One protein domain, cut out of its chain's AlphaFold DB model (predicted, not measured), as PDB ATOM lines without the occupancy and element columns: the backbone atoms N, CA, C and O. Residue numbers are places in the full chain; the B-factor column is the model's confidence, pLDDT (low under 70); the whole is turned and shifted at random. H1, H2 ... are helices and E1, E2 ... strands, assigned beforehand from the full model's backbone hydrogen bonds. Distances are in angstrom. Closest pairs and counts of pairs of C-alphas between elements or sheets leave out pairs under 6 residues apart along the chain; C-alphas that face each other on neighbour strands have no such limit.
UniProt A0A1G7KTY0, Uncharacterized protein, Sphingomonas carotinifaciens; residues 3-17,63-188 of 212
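Overview. This is residues 3 to 17 and 63 to 188 of the 212 residues of an uncharacterized protein of Sphingomonas carotinifaciens (UniProt A0A1G7KTY0). Five helices, H2 to H6, form a crossed cluster with H4 in its middle, and a small parallel sheet of two strands, E1 and E2, packs on one side of it, with E2 next to H2. The short hairpin E3 and E4 lies on another side, with E4 next to H5. The printed part has 141 residues, with six named helices and four named strands in the order E1 E2 H1 H2 H3 H4 E3 E4 H5 H6, and its class is mostly helix. It is compact, with a radius of gyration of the C-alphas of 15.0 A and spans of 43 by 40 by 27 A.

Arrangement. E1, residues 7 to 11, and E2, residues 68 to 72, are parallel neighbours at 23 degrees, with N 9 and O 69 within hydrogen-bond range at 2.9 A. Residues 63 to 64 pair antiparallel with residues 70 to 71 of E2. The closest C-alphas of E2 and H2, residues 89 to 105, are those of Gly 71 and Phe 90, 5.2 A apart. H1, residues 73 to 76, only just touches H2, with 3 pairs of C-alphas within 8 A, the closest those of Asn 75 and Ile 89 at 6.9 A. The hub is H4, residues 135 to 146, which touches H2 at a steep tilt of 58 degrees, opposite ways, closest at the C-alphas of His 92 and Ala 140, 4.8 A. H3, residues 107 to 122, is about perpendicular to H4 at 88 degrees and touches it with residues 113 to 117 alone, closest at C-alphas 117 and 135, 5.9 A. H5, residues 163 to 169, and H6, residues 171 to 181, are a helical hairpin at a shallow tilt of 30 degrees, closest at C-alphas 167 and 174, 5.2 A. E3, residues 153 to 155, and E4, residues 158 to 160, are an antiparallel hairpin, with N 155 and O 158 2.8 A apart. Every O i to N i+4 pair is within hydrogen-bond range in H3, H4 and H5, against 10 of 13 in H2 and 6 of 7 in H6; H1 is too short for such a pair.

Along the chain. E1 begins at C-alpha 7, (125.211, 137.291, 109.469), and E2 is 13.3 A long. H2, 24.8 A, begins at C-alpha 89, (118.504, 126.689, 120.090); H3 is 22.4 A and H4 15.9 A. H6, 14.8 A, ends at C-alpha 181, (124.012, 140.379, 129.470).

Size, cuts and confidence. The C-alphas farthest apart are those of Ala 3 and Ala 157, 44.9 A. Residues 18 to 62 are not printed, and C-alphas 17 and 63 are 7.5 A apart across the cut. The links H1 to H2 and H3 to H4 are long. No printed residue is under 70 in pLDDT.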
ATOM      1  N   ALA A   3     131.061 144.686 112.682       90.06
ATOM      2  CA  ALA A   3     132.363 144.920 112.043       90.06
ATOM      3  C   ALA A   3     133.103 143.633 111.612       90.06
ATOM      4  O   ALA A   3     134.026 143.700 110.812       90.06
ATOM      5  N   ARG A   4     132.701 142.461 112.130       87.25
ATOM      6  CA  ARG A   4     133.252 141.145 111.762       87.25
ATOM      7  C   ARG A   4     132.419 140.424 110.696       87.25
ATOM      8  O   ARG A   4     132.698 139.270 110.402       87.25
ATOM      9  N   GLY A   5     131.390 141.076 110.155       92.12
ATOM     10  CA  GLY A   5     130.525 140.497 109.131       92.12
ATOM     11  C   GLY A   5     129.623 139.381 109.651       92.12
ATOM     12  O   GLY A   5     129.296 138.476 108.887       92.12
ATOM     13  N   LEU A   6     129.238 139.423 110.938       94.31
ATOM     14  CA  LEU A   6     128.254 138.479 111.466       94.31
ATOM     15  C   LEU A   6     126.963 138.575 110.648       94.31
ATOM     16  O   LEU A   6     126.410 139.665 110.486       94.31
ATOM     17  N   ARG A   7     126.477 137.430 110.183       95.38
ATOM     18  CA  ARG A   7     125.211 137.291 109.469       95.38
ATOM     19  C   ARG A   7     124.328 136.301 110.204       95.38
ATOM     20  O   ARG A   7     124.818 135.334 110.782       95.38
ATOM     21  N   ILE A   8     123.032 136.573 110.166       96.12
ATOM     22  CA  ILE A   8     122.004 135.697 110.709       96.12
ATOM     23  C   ILE A   8     121.192 135.171 109.531       96.12
ATOM     24  O   ILE A   8     120.722 135.968 108.720       96.12
ATOM     25  N   ALA A   9     121.038 133.854 109.445       96.81
ATOM     26  CA  ALA A   9     120.166 133.197 108.482       96.81
ATOM     27  C   ALA A   9     119.062 132.440 109.220       96.81
ATOM     28  O   ALA A   9     119.338 131.683 110.149       96.81
ATOM     29  N   ILE A  10     117.815 132.646 108.807       96.94
ATOM     30  CA  ILE A  10     116.674 131.900 109.330       96.94
ATOM     31  C   ILE A  10     116.188 130.969 108.228       96.94
ATOM     32  O   ILE A  10     115.838 131.442 107.151       96.94
ATOM     33  N   MET A  11     116.203 129.668 108.504       97.12
ATOM     34  CA  MET A  11     115.700 128.637 107.595       97.12
ATOM     35  C   MET A  11     114.187 128.507 107.765       97.12
ATOM     36  O   MET A  11     113.688 128.505 108.899       97.12
ATOM     37  N   ALA A  12     113.453 128.391 106.664       96.81
ATOM     38  CA  ALA A  12     112.052 127.993 106.683       96.81
ATOM     39  C   ALA A  12     111.896 126.561 107.226       96.81
ATOM     40  O   ALA A  12     112.860 125.804 107.358       96.81
ATOM     41  N   THR A  13     110.664 126.178 107.547       94.81
ATOM     42  CA  THR A  13     110.363 124.854 108.119       94.81
ATOM     43  C   THR A  13     110.713 123.694 107.184       94.81
ATOM     44  O   THR A  13     111.010 122.590 107.632       94.81
ATOM     45  N   GLU A  14     110.688 123.958 105.884       94.88
ATOM     46  CA  GLU A  14     110.985 123.043 104.787       94.88
ATOM     47  C   GLU A  14     112.448 123.098 104.323       94.88
ATOM     48  O   GLU A  14     112.871 122.231 103.563       94.88
ATOM     49  N   GLU A  15     113.217 124.087 104.783       95.75
ATOM     50  CA  GLU A  15     114.635 124.255 104.457       95.75
ATOM     51  C   GLU A  15     115.516 123.589 105.517       95.75
ATOM     52  O   GLU A  15     115.187 123.564 106.703       95.75
ATOM     53  N   GLY A  16     116.661 123.059 105.104       94.44
ATOM     54  CA  GLY A  16     117.723 122.512 105.938       94.44
ATOM     55  C   GLY A  16     119.013 123.319 105.902       94.44
ATOM     56  O   GLY A  16     119.172 124.264 105.136       94.44
ATOM     57  N   THR A  17     119.969 122.910 106.738       94.56
ATOM     58  CA  THR A  17     121.306 123.510 106.834       94.56
ATOM     59  C   THR A  17     121.949 123.694 105.461       94.56
ATOM     60  O   THR A  17     122.432 124.777 105.155       94.56
ATOM     61  N   GLY A  63     120.281 124.679 113.643       92.38
ATOM     62  CA  GLY A  63     120.958 125.934 113.915       92.38
ATOM     63  C   GLY A  63     122.460 125.685 113.988       92.38
ATOM     64  O   GLY A  63     122.884 124.587 114.338       92.38
ATOM     65  N   MET A  64     123.255 126.680 113.608       93.25
ATOM     66  CA  MET A  64     124.716 126.604 113.624       93.25
ATOM     67  C   MET A  64     125.293 127.926 114.118       93.25
ATOM     68  O   MET A  64     124.923 128.986 113.619       93.25
ATOM     69  N   GLY A  65     126.218 127.873 115.069       91.38
ATOM     70  CA  GLY A  65     126.993 129.019 115.526       91.38
ATOM     71  C   GLY A  65     128.179 129.324 114.609       91.38
ATOM     72  O   GLY A  65     128.735 128.444 113.953       91.38
ATOM     73  N   GLY A  66     128.604 130.588 114.581       88.31
ATOM     74  CA  GLY A  66     129.732 131.043 113.767       88.31
ATOM     75  C   GLY A  66     129.594 132.503 113.343       88.31
ATOM     76  O   GLY A  66     128.781 133.244 113.888       88.31
ATOM     77  N   ILE A  67     130.390 132.930 112.354       88.12
ATOM     78  CA  ILE A  67     130.196 134.235 111.684       88.12
ATOM     79  C   ILE A  67     128.900 134.228 110.857       88.12
ATOM     80  O   ILE A  67     128.268 135.265 110.678       88.12
ATOM     81  N   LEU A  68     128.486 133.061 110.371       93.62
ATOM     82  CA  LEU A  68     127.105 132.826 109.989       93.62
ATOM     83  C   LEU A  68     126.440 132.080 111.142       93.62
ATOM     84  O   LEU A  68     126.756 130.914 111.365       93.62
ATOM     85  N   THR A  69     125.550 132.756 111.863       95.69
ATOM     86  CA  THR A  69     124.643 132.089 112.794       95.69
ATOM     87  C   THR A  69     123.379 131.717 112.037       95.69
ATOM     88  O   THR A  69     122.744 132.590 111.447       95.69
ATOM     89  N   SER A  70     122.992 130.447 112.067       95.19
ATOM     90  CA  SER A  70     121.699 130.012 111.547       95.19
ATOM     91  C   SER A  70     120.775 129.514 112.649       95.19
ATOM     92  O   SER A  70     121.223 129.012 113.679       95.19
ATOM     93  N   GLY A  71     119.475 129.660 112.421       95.69
ATOM     94  CA  GLY A  71     118.417 129.051 113.219       95.69
ATOM     95  C   GLY A  71     117.237 128.691 112.328       95.69
ATOM     96  O   GLY A  71     117.124 129.194 111.210       95.69
ATOM     97  N   ALA A  72     116.363 127.820 112.809       96.06
ATOM     98  CA  ALA A  72     115.196 127.396 112.056       96.06
ATOM     99  C   ALA A  72     113.912 128.058 112.567       96.06
ATOM    100  O   ALA A  72     113.738 128.283 113.770       96.06
ATOM    101  N   THR A  73     113.005 128.364 111.640       97.25
ATOM    102  CA  THR A  73     111.725 129.031 111.915       97.25
ATOM    103  C   THR A  73     110.899 128.257 112.934       97.25
ATOM    104  O   THR A  73     110.317 128.858 113.834       97.25
ATOM    105  N   GLU A  74     110.893 126.926 112.862       96.75
ATOM    106  CA  GLU A  74     110.173 126.097 113.823       96.75
ATOM    107  C   GLU A  74     110.668 126.251 115.261       96.75
ATOM    108  O   GLU A  74     109.866 126.136 116.186       96.75
ATOM    109  N   ASN A  75     111.955 126.550 115.467       96.81
ATOM    110  CA  ASN A  75     112.475 126.804 116.803       96.81
ATOM    111  C   ASN A  75     112.040 128.185 117.297       96.81
ATOM    112  O   ASN A  75     111.522 128.305 118.402       96.81
ATOM    113  N   LEU A  76     112.164 129.216 116.455       96.81
ATOM    114  CA  LEU A  76     111.747 130.577 116.807       96.81
ATOM    115  C   LEU A  76     110.240 130.685 117.080       96.81
ATOM    116  O   LEU A  76     109.823 131.501 117.899       96.81
ATOM    117  N   LEU A  77     109.434 129.861 116.408       97.25
ATOM    118  CA  LEU A  77     107.982 129.797 116.576       97.25
ATOM    119  C   LEU A  77     107.522 128.717 117.569       97.25
ATOM    120  O   LEU A  77     106.318 128.523 117.719       97.25
ATOM    121  N   ALA A  78     108.451 128.026 118.240       96.62
ATOM    122  CA  ALA A  78     108.168 126.941 119.180       96.62
ATOM    123  C   ALA A  78     107.166 125.904 118.630       96.62
ATOM    124  O   ALA A  78     106.209 125.523 119.305       96.62
ATOM    125  N   ILE A  79     107.364 125.445 117.390       97.44
ATOM    126  CA  ILE A  79     106.465 124.480 116.746       97.44
ATOM    127  C   ILE A  79     106.647 123.097 117.403       97.44
ATOM    128  O   ILE A  79     107.759 122.552 117.375       97.44
ATOM    129  N   PRO A  80     105.579 122.497 117.970       96.06
ATOM    130  CA  PRO A  80     105.648 121.180 118.599       96.06
ATOM    131  C   PRO A  80     106.093 120.064 117.648       96.06
ATOM    132  O   PRO A  80     105.779 120.081 116.461       96.06
ATOM    133  N   GLY A  81     106.772 119.050 118.194       92.25
ATOM    134  CA  GLY A  81     107.189 117.854 117.445       92.25
ATOM    135  C   GLY A  81     108.477 118.012 116.630       92.25
ATOM    136  O   GLY A  81     108.823 117.114 115.868       92.25
ATOM    137  N   THR A  82     109.188 119.127 116.791       92.94
ATOM    138  CA  THR A  82     110.465 119.408 116.116       92.94
ATOM    139  C   THR A  82     111.658 119.127 117.035       92.94
ATOM    140  O   THR A  82     111.500 119.056 118.253       92.94
ATOM    141  N   SER A  83     112.860 118.938 116.471       87.88
ATOM    142  CA  SER A  83     114.024 118.385 117.197       87.88
ATOM    143  C   SER A  83     114.469 119.183 118.424       87.88
ATOM    144  O   SER A  83     115.002 118.596 119.357       87.88
ATOM    145  N   TYR A  84     114.242 120.498 118.424       92.50
ATOM    146  CA  TYR A  84     114.604 121.404 119.522       92.50
ATOM    147  C   TYR A  84     113.371 121.939 120.261       92.50
ATOM    148  O   TYR A  84     113.433 122.968 120.933       92.50
ATOM    149  N   TYR A  85     112.207 121.300 120.102       95.38
ATOM    150  CA  TYR A  85     111.010 121.717 120.818       95.38
ATOM    151  C   TYR A  85     111.182 121.473 122.321       95.38
ATOM    152  O   TYR A  85     111.196 120.334 122.783       95.38
ATOM    153  N   GLY A  86     111.283 122.564 123.075       95.44
ATOM    154  CA  GLY A  86     111.614 122.542 124.495       95.44
ATOM    155  C   GLY A  86     112.760 123.481 124.846       95.44
ATOM    156  O   GLY A  86     112.919 123.786 126.017       95.44
ATOM    157  N   GLU A  87     113.507 123.996 123.873       95.69
ATOM    158  CA  GLU A  87     114.558 124.990 124.091       95.69
ATOM    159  C   GLU A  87     114.631 126.006 122.951       95.69
ATOM    160  O   GLU A  87     114.223 125.731 121.824       95.69
ATOM    161  N   ASN A  88     115.217 127.174 123.204       96.88
ATOM    162  CA  ASN A  88     115.566 128.110 122.137       96.88
ATOM    163  C   ASN A  88     117.003 127.865 121.644       96.88
ATOM    164  O   ASN A  88     117.950 128.470 122.154       96.88
ATOM    165  N   ILE A  89     117.176 126.992 120.645       95.75
ATOM    166  CA  ILE A  89     118.504 126.689 120.090       95.75
ATOM    167  C   ILE A  89     119.107 127.904 119.376       95.75
ATOM    168  O   ILE A  89     120.322 128.064 119.345       95.75
ATOM    169  N   PHE A  90     118.299 128.833 118.855       97.00
ATOM    170  CA  PHE A  90     118.856 130.055 118.267       97.00
ATOM    171  C   PHE A  90     119.608 130.905 119.307       97.00
ATOM    172  O   PHE A  90     120.661 131.466 118.997       97.00
ATOM    173  N   VAL A  91     119.126 130.952 120.556       97.50
ATOM    174  CA  VAL A  91     119.848 131.598 121.669       97.50
ATOM    175  C   VAL A  91     121.191 130.908 121.921       97.50
ATOM    176  O   VAL A  91     122.197 131.607 122.065       97.50
ATOM    177  N   HIS A  92     121.237 129.569 121.895       97.50
ATOM    178  CA  HIS A  92     122.487 128.802 121.969       97.50
ATOM    179  C   HIS A  92     123.456 129.234 120.866       97.50
ATOM    180  O   HIS A  92     124.583 129.655 121.135       97.50
ATOM    181  N   GLU A  93     123.020 129.173 119.609       97.19
ATOM    182  CA  GLU A  93     123.910 129.363 118.465       97.19
ATOM    183  C   GLU A  93     124.376 130.812 118.313       97.19
ATOM    184  O   GLU A  93     125.531 131.077 117.966       97.19
ATOM    185  N   PHE A  94     123.510 131.775 118.635       97.06
ATOM    186  CA  PHE A  94     123.879 133.185 118.648       97.06
ATOM    187  C   PHE A  94     124.845 133.517 119.791       97.06
ATOM    188  O   PHE A  94     125.726 134.367 119.628       97.06
ATOM    189  N   SER A  95     124.750 132.824 120.929       97.56
ATOM    190  CA  SER A  95     125.670 133.034 122.051       97.56
ATOM    191  C   SER A  95     127.126 132.704 121.693       97.56
ATOM    192  O   SER A  95     128.026 133.395 122.173       97.56
ATOM    193  N   HIS A  96     127.375 131.751 120.779       97.12
ATOM    194  CA  HIS A  96     128.725 131.479 120.257       97.12
ATOM    195  C   HIS A  96     129.316 132.715 119.586       97.12
ATOM    196  O   HIS A  96     130.476 133.057 119.813       97.12
ATOM    197  N   ALA A  97     128.518 133.432 118.791       95.81
ATOM    198  CA  ALA A  97     128.950 134.668 118.147       95.81
ATOM    199  C   ALA A  97     129.241 135.787 119.160       95.81
ATOM    200  O   ALA A  97     130.139 136.606 118.933       95.81
ATOM    201  N   ILE A  98     128.514 135.812 120.282       96.88
ATOM    202  CA  ILE A  98     128.750 136.746 121.387       96.88
ATOM    203  C   ILE A  98     130.059 136.406 122.100       96.88
ATOM    204  O   ILE A  98     130.895 137.293 122.252       96.88
ATOM    205  N   LEU A  99     130.289 135.142 122.468       97.25
ATOM    206  CA  LEU A  99     131.536 134.738 123.122       97.25
ATOM    207  C   LEU A  99     132.752 134.987 122.220       97.25
ATOM    208  O   LEU A  99     133.741 135.560 122.669       97.25
ATOM    209  N   ASN A 100     132.639 134.674 120.925       95.12
ATOM    210  CA  ASN A 100     133.660 135.009 119.930       95.12
ATOM    211  C   ASN A 100     133.932 136.519 119.865       95.12
ATOM    212  O   ASN A 100     135.040 136.937 119.538       95.12
ATOM    213  N   ALA A 101     132.925 137.366 120.100       94.88
ATOM    214  CA  ALA A 101     133.127 138.808 120.169       94.88
ATOM    215  C   ALA A 101     133.839 139.208 121.465       94.88
ATOM    216  O   ALA A 101     134.781 139.992 121.383       94.88
ATOM    217  N   VAL A 102     133.435 138.643 122.609       96.75
ATOM    218  CA  VAL A 102     134.072 138.857 123.921       96.75
ATOM    219  C   VAL A 102     135.558 138.523 123.865       96.75
ATOM    220  O   VAL A 102     136.363 139.364 124.240       96.75
ATOM    221  N   GLU A 103     135.932 137.372 123.305       95.69
ATOM    222  CA  GLU A 103     137.333 136.955 123.140       95.69
ATOM    223  C   GLU A 103     138.210 138.029 122.482       95.69
ATOM    224  O   GLU A 103     139.358 138.228 122.866       95.69
ATOM    225  N   GLN A 104     137.658 138.752 121.507       93.56
ATOM    226  CA  GLN A 104     138.411 139.744 120.744       93.56
ATOM    227  C   GLN A 104     138.401 141.136 121.381       93.56
ATOM    228  O   GLN A 104     139.379 141.867 121.251       93.56
ATOM    229  N   VAL A 105     137.290 141.542 122.004       96.19
ATOM    230  CA  VAL A 105     137.129 142.914 122.522       96.19
ATOM    231  C   VAL A 105     137.467 143.040 124.005       96.19
ATOM    232  O   VAL A 105     137.827 144.126 124.447       96.19
ATOM    233  N   ASP A 106     137.366 141.945 124.757       97.69
ATOM    234  CA  ASP A 106     137.724 141.860 126.172       97.69
ATOM    235  C   ASP A 106     138.354 140.485 126.491       97.69
ATOM    236  O   ASP A 106     137.714 139.597 127.072       97.69
ATOM    237  N   PRO A 107     139.638 140.285 126.128       97.88
ATOM    238  CA  PRO A 107     140.345 139.032 126.392       97.88
ATOM    239  C   PRO A 107     140.432 138.677 127.884       97.88
ATOM    240  O   PRO A 107     140.532 137.502 128.237       97.88
ATOM    241  N   LEU A 108     140.388 139.670 128.781       98.44
ATOM    242  CA  LEU A 108     140.407 139.426 130.225       98.44
ATOM    243  C   LEU A 108     139.078 138.836 130.701       98.44
ATOM    244  O   LEU A 108     139.075 137.929 131.537       98.44
ATOM    245  N   LEU A 109     137.951 139.308 130.161       98.50
ATOM    246  CA  LEU A 109     136.654 138.687 130.403       98.50
ATOM    247  C   LEU A 109     136.606 137.268 129.836       98.50
ATOM    248  O   LEU A 109     136.155 136.368 130.544       98.50
ATOM    249  N   TYR A 110     137.129 137.032 128.631       98.69
ATOM    250  CA  TYR A 110     137.198 135.679 128.068       98.69
ATOM    251  C   TYR A 110     138.017 134.721 128.947       98.69
ATOM    252  O   TYR A 110     137.529 133.653 129.307       98.69
ATOM    253  N   GLN A 111     139.185 135.145 129.438       98.69
ATOM    254  CA  GLN A 111     139.968 134.350 130.396       98.69
ATOM    255  C   GLN A 111     139.209 134.047 131.696       98.69
ATOM    256  O   GLN A 111     139.478 133.043 132.359       98.69
ATOM    257  N   ARG A 112     138.278 134.914 132.118       98.75
ATOM    258  CA  ARG A 112     137.398 134.619 133.260       98.75
ATOM    259  C   ARG A 112     136.361 133.554 132.912       98.75
ATOM    260  O   ARG A 112     136.069 132.736 133.779       98.75
ATOM    261  N   VAL A 113     135.851 133.525 131.677       98.81
ATOM    262  CA  VAL A 113     134.980 132.442 131.184       98.81
ATOM    263  C   VAL A 113     135.740 131.114 131.173       98.81
ATOM    264  O   VAL A 113     135.240 130.131 131.713       98.81
ATOM    265  N   GLU A 114     136.972 131.094 130.660       98.81
ATOM    266  CA  GLU A 114     137.817 129.890 130.656       98.81
ATOM    267  C   GLU A 114     138.096 129.375 132.072       98.81
ATOM    268  O   GLU A 114     137.996 128.177 132.337       98.81
ATOM    269  N   ARG A 115     138.394 130.277 133.017       98.81
ATOM    270  CA  ARG A 115     138.586 129.909 134.427       98.81
ATOM    271  C   ARG A 115     137.309 129.385 135.075       98.81
ATOM    272  O   ARG A 115     137.390 128.430 135.842       98.81
ATOM    273  N   ALA A 116     136.155 129.988 134.778       98.81
ATOM    274  CA  ALA A 116     134.866 129.504 135.266       98.81
ATOM    275  C   ALA A 116     134.595 128.085 134.747       98.81
ATOM    276  O   ALA A 116     134.311 127.195 135.544       98.81
ATOM    277  N   TYR A 117     134.799 127.852 133.447       98.75
ATOM    278  CA  TYR A 117     134.680 126.527 132.839       98.75
ATOM    279  C   TYR A 117     135.621 125.507 133.493       98.75
ATOM    280  O   TYR A 117     135.174 124.457 133.946       98.75
ATOM    281  N   ALA A 118     136.914 125.823 133.617       98.69
ATOM    282  CA  ALA A 118     137.887 124.921 134.232       98.69
ATOM    283  C   ALA A 118     137.525 124.574 135.688       98.69
ATOM    284  O   ALA A 118     137.645 123.417 136.094       98.69
ATOM    285  N   ALA A 119     137.045 125.552 136.465       98.56
ATOM    286  CA  ALA A 119     136.585 125.333 137.834       98.56
ATOM    287  C   ALA A 119     135.326 124.451 137.888       98.56
ATOM    288  O   ALA A 119     135.273 123.526 138.701       98.56
ATOM    289  N   ALA A 120     134.354 124.688 137.002       98.44
ATOM    290  CA  ALA A 120     133.147 123.876 136.887       98.44
ATOM    291  C   ALA A 120     133.488 122.412 136.560       98.44
ATOM    292  O   ALA A 120     133.003 121.501 137.232       98.44
ATOM    293  N   MET A 121     134.394 122.179 135.604       97.88
ATOM    294  CA  MET A 121     134.839 120.829 135.238       97.88
ATOM    295  C   MET A 121     135.596 120.143 136.381       97.88
ATOM    296  O   MET A 121     135.336 118.978 136.677       97.88
ATOM    297  N   ALA A 122     136.488 120.862 137.074       98.12
ATOM    298  CA  ALA A 122     137.211 120.333 138.233       98.12
ATOM    299  C   ALA A 122     136.273 119.964 139.397       98.12
ATOM    300  O   ALA A 122     136.538 119.006 140.125       98.12
ATOM    301  N   ALA A 123     135.165 120.692 139.554       97.44
ATOM    302  CA  ALA A 123     134.117 120.411 140.532       97.44
ATOM    303  C   ALA A 123     133.102 119.346 140.063       97.44
ATOM    304  O   ALA A 123     132.214 118.971 140.828       97.44
ATOM    305  N   GLY A 124     133.218 118.849 138.826       95.75
ATOM    306  CA  GLY A 124     132.283 117.881 138.247       95.75
ATOM    307  C   GLY A 124     130.898 118.454 137.936       95.75
ATOM    308  O   GLY A 124     129.941 117.685 137.813       95.75
ATOM    309  N   LEU A 125     130.770 119.780 137.820       97.06
ATOM    310  CA  LEU A 125     129.539 120.418 137.356       97.06
ATOM    311  C   LEU A 125     129.299 120.090 135.880       97.06
ATOM    312  O   LEU A 125     130.241 119.859 135.121       97.06
ATOM    313  N   TRP A 126     128.028 120.071 135.479       94.56
ATOM    314  CA  TRP A 126     127.591 119.768 134.112       94.56
ATOM    315  C   TRP A 126     128.026 118.389 133.602       94.56
ATOM    316  O   TRP A 126     127.986 118.135 132.401       94.56
ATOM    317  N   LYS A 127     128.457 117.483 134.491       89.56
ATOM    318  CA  LYS A 127     128.981 116.175 134.101       89.56
ATOM    319  C   LYS A 127     127.971 115.417 133.240       89.56
ATOM    320  O   LYS A 127     126.871 115.115 133.695       89.56
ATOM    321  N   GLY A 128     128.402 115.078 132.027       82.31
ATOM    322  CA  GLY A 128     127.624 114.327 131.043       82.31
ATOM    323  C   GLY A 128     126.513 115.130 130.351       82.31
ATOM    324  O   GLY A 128     125.795 114.565 129.528       82.31
ATOM    325  N   GLU A 129     126.413 116.433 130.630       87.75
ATOM    326  CA  GLU A 129     125.655 117.394 129.827       87.75
ATOM    327  C   GLU A 129     126.531 117.986 128.724       87.75
ATOM    328  O   GLU A 129     127.757 118.089 128.859       87.75
ATOM    329  N   TYR A 130     125.899 118.453 127.647       87.31
ATOM    330  CA  TYR A 130     126.601 119.011 126.488       87.31
ATOM    331  C   TYR A 130     127.494 120.212 126.840       87.31
ATOM    332  O   TYR A 130     128.578 120.381 126.272       87.31
ATOM    333  N   GLY A 131     127.095 120.986 127.853       90.75
ATOM    334  CA  GLY A 131     127.864 122.105 128.397       90.75
ATOM    335  C   GLY A 131     129.238 121.718 128.960       90.75
ATOM    336  O   GLY A 131     130.119 122.567 129.028       90.75
ATOM    337  N   SER A 132     129.479 120.449 129.303       92.44
ATOM    338  CA  SER A 132     130.800 119.991 129.764       92.44
ATOM    339  C   SER A 132     131.825 119.788 128.642       92.44
ATOM    340  O   SER A 132     133.024 119.714 128.909       92.44
ATOM    341  N   THR A 133     131.392 119.746 127.378       88.69
ATOM    342  CA  THR A 133     132.254 119.317 126.262       88.69
ATOM    343  C   THR A 133     133.333 120.333 125.888       88.69
ATOM    344  O   THR A 133     134.448 119.944 125.549       88.69
ATOM    345  N   THR A 134     133.020 121.631 125.927       94.50
ATOM    346  CA  THR A 134     133.953 122.726 125.611       94.50
ATOM    347  C   THR A 134     133.525 124.012 126.314       94.50
ATOM    348  O   THR A 134     132.347 124.179 126.632       94.50
ATOM    349  N   VAL A 135     134.440 124.980 126.451       97.94
ATOM    350  CA  VAL A 135     134.122 126.326 126.970       97.94
ATOM    351  C   VAL A 135     133.021 127.034 126.163       97.94
ATOM    352  O   VAL A 135     132.197 127.750 126.730       97.94
ATOM    353  N   HIS A 136     132.951 126.795 124.850       97.06
ATOM    354  CA  HIS A 136     131.907 127.357 123.993       97.06
ATOM    355  C   HIS A 136     130.537 126.756 124.310       97.06
ATOM    356  O   HIS A 136     129.560 127.490 124.434       97.06
ATOM    357  N   LYS A 137     130.448 125.431 124.479       95.88
ATOM    358  CA  LYS A 137     129.184 124.776 124.849       95.88
ATOM    359  C   LYS A 137     128.764 125.105 126.275       95.88
ATOM    360  O   LYS A 137     127.597 125.402 126.490       95.88
ATOM    361  N   TYR A 138     129.710 125.182 127.205       98.44
ATOM    362  CA  TYR A 138     129.486 125.686 128.560       98.44
ATOM    363  C   TYR A 138     128.840 127.077 128.562       98.44
ATOM    364  O   TYR A 138     127.817 127.298 129.211       98.44
ATOM    365  N   TRP A 139     129.397 128.005 127.779       98.69
ATOM    366  CA  TRP A 139     128.834 129.342 127.618       98.69
ATOM    367  C   TRP A 139     127.434 129.319 127.000       98.69
ATOM    368  O   TRP A 139     126.545 130.031 127.470       98.69
ATOM    369  N   ALA A 140     127.227 128.524 125.953       98.31
ATOM    370  CA  ALA A 140     125.984 128.539 125.196       98.31
ATOM    371  C   ALA A 140     124.802 127.913 125.942       98.31
ATOM    372  O   ALA A 140     123.747 128.541 126.040       98.31
ATOM    373  N   GLU A 141     125.013 126.755 126.568       97.88
ATOM    374  CA  GLU A 141     124.036 126.142 127.474       97.88
ATOM    375  C   GLU A 141     123.719 127.082 128.645       97.88
ATOM    376  O   GLU A 141     122.555 127.357 128.948       97.88
ATOM    377  N   GLY A 142     124.764 127.654 129.259       98.50
ATOM    378  CA  GLY A 142     124.643 128.650 130.322       98.50
ATOM    379  C   GLY A 142     123.824 129.868 129.913       98.50
ATOM    380  O   GLY A 142     122.985 130.336 130.680       98.50
ATOM    381  N   THR A 143     124.021 130.356 128.687       98.75
ATOM    382  CA  THR A 143     123.273 131.488 128.125       98.75
ATOM    383  C   THR A 143     121.787 131.162 127.990       98.75
ATOM    384  O   THR A 143     120.947 131.996 128.326       98.75
ATOM    385  N   GLN A 144     121.431 129.952 127.556       98.12
ATOM    386  CA  GLN A 144     120.025 129.549 127.507       98.12
ATOM    387  C   GLN A 144     119.413 129.465 128.914       98.12
ATOM    388  O   GLN A 144     118.283 129.912 129.103       98.12
ATOM    389  N   TYR A 145     120.133 128.959 129.924       98.38
ATOM    390  CA  TYR A 145     119.645 128.979 131.313       98.38
ATOM    391  C   TYR A 145     119.513 130.404 131.859       98.38
ATOM    392  O   TYR A 145     118.523 130.714 132.515       98.38
ATOM    393  N   TRP A 146     120.456 131.291 131.531       98.69
ATOM    394  CA  TRP A 146     120.429 132.704 131.919       98.69
ATOM    395  C   TRP A 146     119.188 133.446 131.419       98.69
ATOM    396  O   TRP A 146     118.663 134.311 132.121       98.69
ATOM    397  N   PHE A 147     118.718 133.109 130.216       98.62
ATOM    398  CA  PHE A 147     117.502 133.671 129.626       98.62
ATOM    399  C   PHE A 147     116.239 132.844 129.882       98.62
ATOM    400  O   PHE A 147     115.177 133.192 129.367       98.62
ATOM    401  N   ASN A 148     116.328 131.797 130.710       98.06
ATOM    402  CA  ASN A 148     115.219 130.895 131.009       98.06
ATOM    403  C   ASN A 148     114.621 130.259 129.737       98.06
ATOM    404  O   ASN A 148     113.403 130.158 129.597       98.06
ATOM    405  N   SER A 149     115.492 129.812 128.831       96.62
ATOM    406  CA  SER A 149     115.152 129.294 127.498       96.62
ATOM    407  C   SER A 149     115.612 127.853 127.259       96.62
ATOM    408  O   SER A 149     115.313 127.303 126.204       96.62
ATOM    409  N   ASN A 150     116.369 127.255 128.187       96.69
ATOM    410  CA  ASN A 150     116.869 125.878 128.057       96.69
ATOM    411  C   ASN A 150     115.910 124.849 128.670       96.69
ATOM    412  O   ASN A 150     115.144 125.188 129.580       96.69
ATOM    413  N   MET A 151     115.999 123.598 128.234       95.38
ATOM    414  CA  MET A 151     115.359 122.460 128.892       95.38
ATOM    415  C   MET A 151     115.961 122.201 130.278       95.38
ATOM    416  O   MET A 151     117.031 122.691 130.620       95.38
ATOM    417  N   VAL A 152     115.245 121.449 131.110       94.56
ATOM    418  CA  VAL A 152     115.687 121.092 132.463       94.56
ATOM    419  C   VAL A 152     116.914 120.168 132.449       94.56
ATOM    420  O   VAL A 152     116.859 119.087 131.868       94.56
ATOM    421  N   ALA A 153     117.963 120.521 133.197       92.50
ATOM    422  CA  ALA A 153     119.055 119.609 133.557       92.50
ATOM    423  C   ALA A 153     118.910 119.116 135.005       92.50
ATOM    424  O   ALA A 153     118.462 119.853 135.893       92.50
ATOM    425  N   ARG A 154     119.289 117.857 135.263       90.50
ATOM    426  CA  ARG A 154     119.185 117.227 136.591       90.50
ATOM    427  C   ARG A 154     120.480 116.527 136.992       90.50
ATOM    428  O   ARG A 154     120.929 115.607 136.319       90.50
ATOM    429  N   PHE A 155     121.013 116.894 138.156       88.81
ATOM    430  CA  PHE A 155     122.228 116.331 138.748       88.81
ATOM    431  C   PHE A 155     121.912 115.769 140.139       88.81
ATOM    432  O   PHE A 155     122.028 116.452 141.160       88.81
ATOM    433  N   GLY A 156     121.450 114.518 140.188       87.25
ATOM    434  CA  GLY A 156     120.945 113.919 141.424       87.25
ATOM    435  C   GLY A 156     119.738 114.696 141.961       87.25
ATOM    436  O   GLY A 156     118.701 114.755 141.307       87.25
ATOM    437  N   ALA A 157     119.875 115.301 143.143       89.69
ATOM    438  CA  ALA A 157     118.830 116.136 143.745       89.69
ATOM    439  C   ALA A 157     118.802 117.581 143.207       89.69
ATOM    440  O   ALA A 157     117.861 118.321 143.490       89.69
ATOM    441  N   VAL A 158     119.825 118.000 142.457       93.44
ATOM    442  CA  VAL A 158     119.910 119.360 141.916       93.44
ATOM    443  C   VAL A 158     119.184 119.430 140.579       93.44
ATOM    444  O   VAL A 158     119.381 118.584 139.712       93.44
ATOM    445  N   THR A 159     118.354 120.454 140.407       94.50
ATOM    446  CA  THR A 159     117.691 120.779 139.140       94.50
ATOM    447  C   THR A 159     118.133 122.165 138.699       94.50
ATOM    448  O   THR A 159     118.137 123.085 139.515       94.50
ATOM    449  N   VAL A 160     118.483 122.309 137.423       97.12
ATOM    450  CA  VAL A 160     118.761 123.601 136.796       97.12
ATOM    451  C   VAL A 160     117.745 123.820 135.688       97.12
ATOM    452  O   VAL A 160     117.691 123.061 134.723       97.12
ATOM    453  N   LEU A 161     116.902 124.837 135.855       96.75
ATOM    454  CA  LEU A 161     115.903 125.240 134.863       96.75
ATOM    455  C   LEU A 161     115.827 126.762 134.711       96.75
ATOM    456  O   LEU A 161     115.212 127.247 133.771       96.75
ATOM    457  N   SER A 162     116.433 127.538 135.603       98.06
ATOM    458  CA  SER A 162     116.319 128.994 135.585       98.06
ATOM    459  C   SER A 162     117.647 129.698 135.804       98.06
ATOM    460  O   SER A 162     118.622 129.074 136.225       98.06
ATOM    461  N   ASP A 163     117.681 131.012 135.582       98.38
ATOM    462  CA  ASP A 163     118.827 131.849 135.946       98.38
ATOM    463  C   ASP A 163     119.124 131.783 137.456       98.38
ATOM    464  O   ASP A 163     120.287 131.754 137.869       98.38
ATOM    465  N   ALA A 164     118.081 131.671 138.284       98.44
ATOM    466  CA  ALA A 164     118.212 131.532 139.728       98.44
ATOM    467  C   ALA A 164     118.827 130.180 140.115       98.44
ATOM    468  O   ALA A 164     119.678 130.122 141.009       98.44
ATOM    469  N   ASP A 165     118.430 129.098 139.442       98.44
ATOM    470  CA  ASP A 165     119.033 127.779 139.652       98.44
ATOM    471  C   ASP A 165     120.471 127.743 139.137       98.44
ATOM    472  O   ASP A 165     121.349 127.241 139.837       98.44
ATOM    473  N   LEU A 166     120.736 128.350 137.973       98.56
ATOM    474  CA  LEU A 166     122.078 128.498 137.415       98.56
ATOM    475  C   LEU A 166     122.993 129.229 138.396       98.56
ATOM    476  O   LEU A 166     124.077 128.742 138.686       98.56
ATOM    477  N   ARG A 167     122.556 130.354 138.970       98.62
ATOM    478  CA  ARG A 167     123.351 131.104 139.954       98.62
ATOM    479  C   ARG A 167     123.666 130.283 141.207       98.62
ATOM    480  O   ARG A 167     124.731 130.462 141.793       98.62
ATOM    481  N   ARG A 168     122.748 129.419 141.650       98.56
ATOM    482  CA  ARG A 168     122.969 128.537 142.811       98.56
ATOM    483  C   ARG A 168     123.899 127.374 142.478       98.56
ATOM    484  O   ARG A 168     124.698 126.992 143.325       98.56
ATOM    485  N   TYR A 169     123.761 126.811 141.283       98.50
ATOM    486  CA  TYR A 169     124.506 125.641 140.837       98.50
ATOM    487  C   TYR A 169     125.926 125.989 140.375       98.50
ATOM    488  O   TYR A 169     126.888 125.370 140.819       98.50
ATOM    489  N   ASP A 170     126.048 127.006 139.525       98.69
ATOM    490  CA  ASP A 170     127.289 127.496 138.933       98.69
ATOM    491  C   ASP A 170     127.356 129.039 139.007       98.69
ATOM    492  O   ASP A 170     127.092 129.759 138.031       98.69
ATOM    493  N   PRO A 171     127.693 129.593 140.187       98.69
ATOM    494  CA  PRO A 171     127.772 131.038 140.378       98.69
ATOM    495  C   PRO A 171     128.844 131.694 139.498       98.69
ATOM    496  O   PRO A 171     128.671 132.839 139.083       98.69
ATOM    497  N   ALA A 172     129.926 130.979 139.172       98.75
ATOM    498  CA  ALA A 172     131.002 131.508 138.340       98.75
ATOM    499  C   ALA A 172     130.537 131.735 136.893       98.75
ATOM    500  O   ALA A 172     130.833 132.789 136.323       98.75
ATOM    501  N   LEU A 173     129.771 130.793 136.323       98.81
ATOM    502  CA  LEU A 173     129.107 130.963 135.027       98.81
ATOM    503  C   LEU A 173     128.125 132.139 135.052       98.81
ATOM    504  O   LEU A 173     128.198 133.031 134.207       98.81
ATOM    505  N   SER A 174     127.248 132.176 136.059       98.75
ATOM    506  CA  SER A 174     126.289 133.271 136.254       98.75
ATOM    507  C   SER A 174     126.986 134.640 136.284       98.75
ATOM    508  O   SER A 174     126.523 135.592 135.655       98.75
ATOM    509  N   ASP A 175     128.125 134.760 136.966       98.75
ATOM    510  CA  ASP A 175     128.852 136.025 137.079       98.75
ATOM    511  C   ASP A 175     129.459 136.509 135.758       98.75
ATOM    512  O   ASP A 175     129.464 137.716 135.495       98.75
ATOM    513  N   VAL A 176     129.992 135.610 134.926       98.75
ATOM    514  CA  VAL A 176     130.537 136.005 133.615       98.75
ATOM    515  C   VAL A 176     129.430 136.305 132.604       98.75
ATOM    516  O   VAL A 176     129.583 137.239 131.820       98.75
ATOM    517  N   LEU A 177     128.292 135.609 132.676       98.81
ATOM    518  CA  LEU A 177     127.113 135.903 131.853       98.81
ATOM    519  C   LEU A 177     126.531 137.277 132.197       98.81
ATOM    520  O   LEU A 177     126.288 138.079 131.296       98.81
ATOM    521  N   ARG A 178     126.415 137.609 133.490       98.69
ATOM    522  CA  ARG A 178     125.950 138.928 133.956       98.69
ATOM    523  C   ARG A 178     126.796 140.084 133.426       98.69
ATOM    524  O   ARG A 178     126.264 141.145 133.122       98.69
ATOM    525  N   GLN A 179     128.110 139.893 133.296       98.25
ATOM    526  CA  GLN A 179     129.009 140.926 132.760       98.25
ATOM    527  C   GLN A 179     128.730 141.244 131.285       98.25
ATOM    528  O   GLN A 179     129.011 142.352 130.840       98.25
ATOM    529  N   VAL A 180     128.164 140.295 130.534       98.06
ATOM    530  CA  VAL A 180     127.838 140.463 129.110       98.06
ATOM    531  C   VAL A 180     126.373 140.852 128.910       98.06
ATOM    532  O   VAL A 180     126.069 141.719 128.092       98.06
ATOM    533  N   TYR A 181     125.457 140.233 129.655       98.06
ATOM    534  CA  TYR A 181     124.012 140.379 129.470       98.06
ATOM    535  C   TYR A 181     123.348 141.374 130.432       98.06
ATOM    536  O   TYR A 181     122.167 141.695 130.264       98.06
ATOM    537  N   GLY A 182     124.089 141.904 131.408       98.19
ATOM    538  CA  GLY A 182     123.538 142.727 132.485       98.19
ATOM    539  C   GLY A 182     122.603 141.908 133.370       98.19
ATOM    540  O   GLY A 182     122.793 140.709 133.510       98.19
ATOM    541  N   ASP A 183     121.567 142.532 133.930       97.62
ATOM    542  CA  ASP A 183     120.582 141.864 134.801       97.62
ATOM    543  C   ASP A 183     119.326 141.390 134.036       97.62
ATOM    544  O   ASP A 183     118.246 141.216 134.602       97.62
ATOM    545  N   ARG A 184     119.425 141.233 132.708       97.31
ATOM    546  CA  ARG A 184     118.307 140.779 131.871       97.31
ATOM    547  C   ARG A 184     118.282 139.255 131.800       97.31
ATOM    548  O   ARG A 184     119.182 138.664 131.217       97.31
ATOM    549  N   HIS A 185     117.182 138.667 132.261       98.00
ATOM    550  CA  HIS A 185     116.944 137.214 132.264       98.00
ATOM    551  C   HIS A 185     115.801 136.761 131.348       98.00
ATOM    552  O   HIS A 185     115.397 135.602 131.364       98.00
ATOM    553  N   ARG A 186     115.245 137.682 130.553       97.12
ATOM    554  CA  ARG A 186     114.153 137.406 129.620       97.12
ATOM    555  C   ARG A 186     114.403 138.081 128.283       97.12
ATOM    556  O   ARG A 186     114.677 139.283 128.225       97.12
ATOM    557  N   LEU A 187     114.241 137.312 127.214       96.75
ATOM    558  CA  LEU A 187     114.169 137.813 125.848       96.75
ATOM    559  C   LEU A 187     112.691 137.932 125.460       96.75
ATOM    560  O   LEU A 187     111.947 136.963 125.536       96.75
ATOM    561  N   THR A 188     112.243 139.123 125.060       95.31
ATOM    562  CA  THR A 188     110.810 139.395 124.825       95.31
ATOM    563  C   THR A 188     110.183 138.493 123.760       95.31
ATOM    564  O   THR A 188     109.013 138.147 123.879       95.31
TER     565      THR A 188